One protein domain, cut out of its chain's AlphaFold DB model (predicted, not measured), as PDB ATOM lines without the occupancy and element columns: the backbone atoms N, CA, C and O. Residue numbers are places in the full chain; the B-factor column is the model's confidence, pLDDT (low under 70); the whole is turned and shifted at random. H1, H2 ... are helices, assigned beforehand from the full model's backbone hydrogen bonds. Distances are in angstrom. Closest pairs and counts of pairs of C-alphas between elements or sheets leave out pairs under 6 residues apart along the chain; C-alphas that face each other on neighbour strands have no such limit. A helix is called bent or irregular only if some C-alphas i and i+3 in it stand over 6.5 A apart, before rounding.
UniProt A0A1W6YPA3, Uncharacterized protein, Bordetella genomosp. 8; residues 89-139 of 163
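Overview. This is residues 89 to 139 of the 163 residues of an uncharacterized protein of Bordetella genomosp. 8 (UniProt A0A1W6YPA3). A long helix, H2, and a shorter one, H1, make a loosely joined helical hairpin, with residues 130 to 139 of H2 sticking out past the body. At the other end the link, of which residues 108 to 112 belong to neither helix, folds the printed part back. The printed part has 51 residues with two named helices, H1 then H2, and no named strand; its class is all helix. It is a loose rod of 45 by 21 by 11 A, with a radius of gyration of the C-alphas of 13.4 A.

Arrangement. Start at H2, residues 113 to 139, which touches H1, residues 89 to 107, with residues 115 to 126 alone. Look at Leu 102 and Val 119: their C-alphas, the closest of the two helices, are 6.7 A apart. The helices run opposite ways at a shallow tilt of 28 degrees. In H1 every O i to N i+4 pair is within hydrogen-bond range; in H2, 20 of 23 are.

Along the chain. Find C-alpha 113 at (24.015, -37.489, -22.925); from there H2 runs 39.5 A to C-alpha 139 at (40.006, -62.780, -48.748). H2 is neither bent nor irregular, but only just: C-alphas 115 and 118 are 6.3 A apart. H1 begins at C-alpha 89, (31.366, -42.714, -53.045), and runs 27.0 A to C-alpha 107.

Size, cuts and confidence. The two C-alphas farthest apart, those of Pro 109 and Arg 139, are 45.7 A apart. The printed part has no cut, and the link from H1 to H2 is tight. Mean pLDDT of the printed part is 71.6; look for values under 70 at residues 105 to 116 and 135 to 139, among others.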
ATOM      1  N   ILE A  89      31.802 -44.118 -53.010       82.06
ATOM      2  CA  ILE A  89      31.366 -42.714 -53.045       82.06
ATOM      3  C   ILE A  89      30.206 -42.499 -52.070       82.06
ATOM      4  O   ILE A  89      30.246 -41.567 -51.269       82.06
ATOM      5  N   VAL A  90      29.207 -43.386 -52.083       84.62
ATOM      6  CA  VAL A  90      28.066 -43.310 -51.158       84.62
ATOM      7  C   VAL A  90      28.532 -43.464 -49.708       84.62
ATOM      8  O   VAL A  90      28.146 -42.672 -48.851       84.62
ATOM      9  N   ALA A  91      29.421 -44.420 -49.431       74.62
ATOM     10  CA  ALA A  91      29.992 -44.600 -48.098       74.62
ATOM     11  C   ALA A  91      30.791 -43.368 -47.631       74.62
ATOM     12  O   ALA A  91      30.705 -42.992 -46.463       74.62
ATOM     13  N   LEU A  92      31.530 -42.714 -48.534       88.31
ATOM     14  CA  LEU A  92      32.275 -41.491 -48.233       88.31
ATOM     15  C   LEU A  92      31.333 -40.314 -47.944       88.31
ATOM     16  O   LEU A  92      31.573 -39.571 -46.997       88.31
ATOM     17  N   ALA A  93      30.245 -40.173 -48.705       81.81
ATOM     18  CA  ALA A  93      29.239 -39.135 -48.487       81.81
ATOM     19  C   ALA A  93      28.532 -39.299 -47.130       81.81
ATOM     20  O   ALA A  93      28.406 -38.331 -46.381       81.81
ATOM     21  N   ILE A  94      28.140 -40.528 -46.778       81.44
ATOM     22  CA  ILE A  94      27.530 -40.842 -45.476       81.44
ATOM     23  C   ILE A  94      28.532 -40.591 -44.341       81.44
ATOM     24  O   ILE A  94      28.189 -39.962 -43.341       81.44
ATOM     25  N   GLY A  95      29.789 -41.017 -44.509       77.94
ATOM     26  CA  GLY A  95      30.852 -40.759 -43.536       77.94
ATOM     27  C   GLY A  95      31.102 -39.265 -43.321       77.94
ATOM     28  O   GLY A  95      31.222 -38.816 -42.184       77.94
ATOM     29  N   TRP A  96      31.109 -38.476 -44.397       84.75
ATOM     30  CA  TRP A  96      31.264 -37.024 -44.317       84.75
ATOM     31  C   TRP A  96      30.083 -36.349 -43.607       84.75
ATOM     32  O   TRP A  96      30.281 -35.451 -42.788       84.75
ATOM     33  N   GLN A  97      28.856 -36.807 -43.866       82.69
ATOM     34  CA  GLN A  97      27.646 -36.272 -43.237       82.69
ATOM     35  C   GLN A  97      27.610 -36.567 -41.726       82.69
ATOM     36  O   GLN A  97      27.292 -35.674 -40.937       82.69
ATOM     37  N   ALA A  98      28.054 -37.760 -41.316       68.75
ATOM     38  CA  ALA A  98      28.211 -38.147 -39.914       68.75
ATOM     39  C   ALA A  98      29.246 -37.288 -39.167       68.75
ATOM     40  O   ALA A  98      28.980 -36.817 -38.062       68.75
ATOM     41  N   VAL A  99      30.409 -37.041 -39.783       76.44
ATOM     42  CA  VAL A  99      31.445 -36.163 -39.210       76.44
ATOM     43  C   VAL A  99      30.922 -34.737 -39.060       76.44
ATOM     44  O   VAL A  99      31.206 -34.088 -38.055       76.44
ATOM     45  N   ARG A 100      30.122 -34.253 -40.019       76.94
ATOM     46  CA  ARG A 100      29.539 -32.912 -39.944       76.94
ATOM     47  C   ARG A 100      28.547 -32.770 -38.786       76.94
ATOM     48  O   ARG A 100      28.668 -31.817 -38.026       76.94
ATOM     49  N   MET A 101      27.648 -33.743 -38.618       68.25
ATOM     50  CA  MET A 101      26.704 -33.802 -37.492       68.25
ATOM     51  C   MET A 101      27.427 -33.892 -36.140       68.25
ATOM     52  O   MET A 101      27.068 -33.191 -35.200       68.25
ATOM     53  N   LEU A 102      28.498 -34.688 -36.058       65.19
ATOM     54  CA  LEU A 102      29.347 -34.789 -34.868       65.19
ATOM     55  C   LEU A 102      30.009 -33.443 -34.528       65.19
ATOM     56  O   LEU A 102      30.021 -33.033 -33.371       65.19
ATOM     57  N   PHE A 103      30.535 -32.733 -35.527       66.69
ATOM     58  CA  PHE A 103      31.162 -31.424 -35.321       66.69
ATOM     59  C   PHE A 103      30.155 -30.353 -34.891       66.69
ATOM     60  O   PHE A 103      30.494 -29.442 -34.137       66.69
ATOM     61  N   GLU A 104      28.923 -30.454 -35.382       70.31
ATOM     62  CA  GLU A 104      27.827 -29.554 -35.039       70.31
ATOM     63  C   GLU A 104      27.314 -29.808 -33.616       70.31
ATOM     64  O   GLU A 104      27.132 -28.851 -32.865       70.31
ATOM     65  N   ALA A 105      27.207 -31.074 -33.203       60.69
ATOM     66  CA  ALA A 105      26.912 -31.459 -31.822       60.69
ATOM     67  C   ALA A 105      28.011 -30.995 -30.845       60.69
ATOM     68  O   ALA A 105      27.706 -30.413 -29.810       60.69
ATOM     69  N   LEU A 106      29.297 -31.142 -31.201       62.88
ATOM     70  CA  LEU A 106      30.414 -30.678 -30.358       62.88
ATOM     71  C   LEU A 106      30.507 -29.150 -30.231       62.88
ATOM     72  O   LEU A 106      31.119 -28.652 -29.288       62.88
ATOM     73  N   ARG A 107      29.949 -28.396 -31.187       66.69
ATOM     74  CA  ARG A 107      29.903 -26.926 -31.136       66.69
ATOM     75  C   ARG A 107      28.663 -26.392 -30.417       66.69
ATOM     76  O   ARG A 107      28.603 -25.186 -30.175       66.69
ATOM     77  N   ARG A 108      27.685 -27.242 -30.075       61.19
ATOM     78  CA  ARG A 108      26.511 -26.831 -29.297       61.19
ATOM     79  C   ARG A 108      26.847 -26.824 -27.796       61.19
ATOM     80  O   ARG A 108      27.322 -27.833 -27.288       61.19
ATOM     81  N   PRO A 109      26.602 -25.722 -27.056       55.31
ATOM     82  CA  PRO A 109      27.059 -25.577 -25.665       55.31
ATOM     83  C   PRO A 109      26.196 -26.300 -24.611       55.31
ATOM     84  O   PRO A 109      26.420 -26.109 -23.420       55.31
ATOM     85  N   GLY A 110      25.196 -27.088 -25.019       60.94
ATOM     86  CA  GLY A 110      24.323 -27.862 -24.133       60.94
ATOM     87  C   GLY A 110      24.561 -29.346 -24.365       60.94
ATOM     88  O   GLY A 110      23.992 -29.923 -25.282       60.94
ATOM     89  N   PHE A 111      25.475 -29.935 -23.601       54.62
ATOM     90  CA  PHE A 111      25.935 -31.306 -23.807       54.62
ATOM     91  C   PHE A 111      24.932 -32.290 -23.188       54.62
ATOM     92  O   PHE A 111      24.976 -32.536 -21.984       54.62
ATOM     93  N   ASP A 112      24.010 -32.825 -23.992       66.69
ATOM     94  CA  ASP A 112      22.990 -33.767 -23.521       66.69
ATOM     95  C   ASP A 112      23.431 -35.227 -23.788       66.69
ATOM     96  O   ASP A 112      23.666 -35.600 -24.945       66.69
ATOM     97  N   PRO A 113      23.553 -36.102 -22.767       67.19
ATOM     98  CA  PRO A 113      24.015 -37.489 -22.925       67.19
ATOM     99  C   PRO A 113      23.189 -38.325 -23.913       67.19
ATOM    100  O   PRO A 113      23.675 -39.318 -24.459       67.19
ATOM    101  N   HIS A 114      21.946 -37.922 -24.171       69.81
ATOM    102  CA  HIS A 114      21.068 -38.570 -25.141       69.81
ATOM    103  C   HIS A 114      21.498 -38.341 -26.601       69.81
ATOM    104  O   HIS A 114      21.249 -39.206 -27.442       69.81
ATOM    105  N   GLU A 115      22.207 -37.250 -26.909       67.62
ATOM    106  CA  GLU A 115      22.733 -36.979 -28.257       67.62
ATOM    107  C   GLU A 115      24.009 -37.786 -28.566       67.62
ATOM    108  O   GLU A 115      24.324 -38.063 -29.726       67.62
ATOM    109  N   LEU A 116      24.719 -38.245 -27.529       69.56
ATOM    110  CA  LEU A 116      25.925 -39.071 -27.658       69.56
ATOM    111  C   LEU A 116      25.637 -40.492 -28.151       69.56
ATOM    112  O   LEU A 116      26.482 -41.090 -28.816       69.56
ATOM    113  N   VAL A 117      24.460 -41.041 -27.848       75.62
ATOM    114  CA  VAL A 117      24.083 -42.416 -28.213       75.62
ATOM    115  C   VAL A 117      24.100 -42.645 -29.735       75.62
ATOM    116  O   VAL A 117      24.803 -43.558 -30.179       75.62
ATOM    117  N   PRO A 118      23.406 -41.841 -30.567       70.31
ATOM    118  CA  PRO A 118      23.439 -42.021 -32.019       70.31
ATOM    119  C   PRO A 118      24.834 -41.787 -32.615       70.31
ATOM    120  O   PRO A 118      25.240 -42.494 -33.538       70.31
ATOM    121  N   VAL A 119      25.605 -40.854 -32.056       67.06
ATOM    122  CA  VAL A 119      26.981 -40.577 -32.479       67.06
ATOM    123  C   VAL A 119      27.908 -41.762 -32.185       67.06
ATOM    124  O   VAL A 119      28.627 -42.225 -33.074       67.06
ATOM    125  N   ALA A 120      27.871 -42.295 -30.962       71.75
ATOM    126  CA  ALA A 120      28.659 -43.455 -30.556       71.75
ATOM    127  C   ALA A 120      28.291 -44.692 -31.386       71.75
ATOM    128  O   ALA A 120      29.177 -45.420 -31.845       71.75
ATOM    129  N   PHE A 121      26.996 -44.890 -31.650       79.56
ATOM    130  CA  PHE A 121      26.518 -45.949 -32.531       79.56
ATOM    131  C   PHE A 121      27.098 -45.814 -33.943       79.56
ATOM    132  O   PHE A 121      27.628 -46.791 -34.472       79.56
ATOM    133  N   LEU A 122      27.079 -44.615 -34.535       75.19
ATOM    134  CA  LEU A 122      27.655 -44.390 -35.862       75.19
ATOM    135  C   LEU A 122      29.162 -44.665 -35.906       75.19
ATOM    136  O   LEU A 122      29.634 -45.263 -36.872       75.19
ATOM    137  N   VAL A 123      29.916 -44.274 -34.877       74.31
ATOM    138  CA  VAL A 123      31.366 -44.528 -34.807       74.31
ATOM    139  C   VAL A 123      31.657 -46.029 -34.740       74.31
ATOM    140  O   VAL A 123      32.498 -46.534 -35.489       74.31
ATOM    141  N   ILE A 124      30.930 -46.764 -33.896       76.69
ATOM    142  CA  ILE A 124      31.071 -48.223 -33.775       76.69
ATOM    143  C   ILE A 124      30.667 -48.905 -35.089       76.69
ATOM    144  O   ILE A 124      31.385 -49.776 -35.588       76.69
ATOM    145  N   PHE A 125      29.553 -48.483 -35.684       75.94
ATOM    146  CA  PHE A 125      29.035 -49.035 -36.932       75.94
ATOM    147  C   PHE A 125      29.977 -48.771 -38.115       75.94
ATOM    148  O   PHE A 125      30.263 -49.679 -38.899       75.94
ATOM    149  N   ALA A 126      30.553 -47.571 -38.201       76.94
ATOM    150  CA  ALA A 126      31.584 -47.237 -39.180       76.94
ATOM    151  C   ALA A 126      32.853 -48.082 -38.978       76.94
ATOM    152  O   ALA A 126      33.421 -48.588 -39.949       76.94
ATOM    153  N   GLY A 127      33.272 -48.306 -37.727       77.56
ATOM    154  CA  GLY A 127      34.387 -49.198 -37.398       77.56
ATOM    155  C   GLY A 127      34.133 -50.647 -37.828       77.56
ATOM    156  O   GLY A 127      35.019 -51.295 -38.399       77.56
ATOM    157  N   LEU A 128      32.909 -51.143 -37.626       82.69
ATOM    158  CA  LEU A 128      32.477 -52.472 -38.070       82.69
ATOM    159  C   LEU A 128      32.477 -52.589 -39.599       82.69
ATOM    160  O   LEU A 128      33.040 -53.549 -40.129       82.69
ATOM    161  N   LEU A 129      31.938 -51.597 -40.311       80.81
ATOM    162  CA  LEU A 129      31.955 -51.529 -41.777       80.81
ATOM    163  C   LEU A 129      33.379 -51.483 -42.336       80.81
ATOM    164  O   LEU A 129      33.713 -52.239 -43.251       80.81
ATOM    165  N   TRP A 130      34.249 -50.654 -41.759       76.94
ATOM    166  CA  TRP A 130      35.652 -50.555 -42.162       76.94
ATOM    167  C   TRP A 130      36.392 -51.879 -41.952       76.94
ATOM    168  O   TRP A 130      37.155 -52.331 -42.815       76.94
ATOM    169  N   ARG A 131      36.156 -52.538 -40.813       81.44
ATOM    170  CA  ARG A 131      36.750 -53.840 -40.488       81.44
ATOM    171  C   ARG A 131      36.224 -54.944 -41.409       81.44
ATOM    172  O   ARG A 131      37.026 -55.745 -41.892       81.44
ATOM    173  N   ALA A 132      34.927 -54.958 -41.708       72.88
ATOM    174  CA  ALA A 132      34.319 -55.891 -42.655       72.88
ATOM    175  C   ALA A 132      34.875 -55.690 -44.075       72.88
ATOM    176  O   ALA A 132      35.325 -56.649 -44.703       72.88
ATOM    177  N   ALA A 133      34.963 -54.444 -44.544       71.25
ATOM    178  CA  ALA A 133      35.529 -54.112 -45.848       71.25
ATOM    179  C   ALA A 133      37.021 -54.487 -45.952       71.25
ATOM    180  O   ALA A 133      37.450 -55.062 -46.959       71.25
ATOM    181  N   ARG A 134      37.824 -54.238 -44.904       71.62
ATOM    182  CA  ARG A 134      39.227 -54.694 -44.850       71.62
ATOM    183  C   ARG A 134      39.346 -56.220 -44.860       71.62
ATOM    184  O   ARG A 134      40.256 -56.738 -45.502       71.62
ATOM    185  N   SER A 135      38.450 -56.935 -44.180       65.31
ATOM    186  CA  SER A 135      38.426 -58.407 -44.163       65.31
ATOM    187  C   SER A 135      38.152 -58.992 -45.554       65.31
ATOM    188  O   SER A 135      38.859 -59.896 -46.000       65.31
ATOM    189  N   GLN A 136      37.203 -58.413 -46.293       62.47
ATOM    190  CA  GLN A 136      36.875 -58.834 -47.660       62.47
ATOM    191  C   GLN A 136      38.056 -58.646 -48.627       62.47
ATOM    192  O   GLN A 136      38.334 -59.523 -49.441       62.47
ATOM    193  N   ARG A 137      38.832 -57.560 -48.485       62.50
ATOM    194  CA  ARG A 137      40.055 -57.357 -49.287       62.50
ATOM    195  C   ARG A 137      41.144 -58.391 -48.985       62.50
ATOM    196  O   ARG A 137      41.838 -58.808 -49.907       62.50
ATOM    197  N   LYS A 138      41.272 -58.843 -47.732       58.91
ATOM    198  CA  LYS A 138      42.213 -59.920 -47.365       58.91
ATOM    199  C   LYS A 138      41.817 -61.271 -47.970       58.91
ATOM    200  O   LYS A 138      42.699 -62.022 -48.365       58.91
ATOM    201  N   ARG A 139      40.515 -61.558 -48.094       52.12
ATOM    202  CA  ARG A 139      40.006 -62.780 -48.748       52.12
ATOM    203  C   ARG A 139      40.098 -62.721 -50.275       52.12
ATOM    204  O   ARG A 139      40.427 -63.718 -50.897       52.12
TER     205      ARG A 139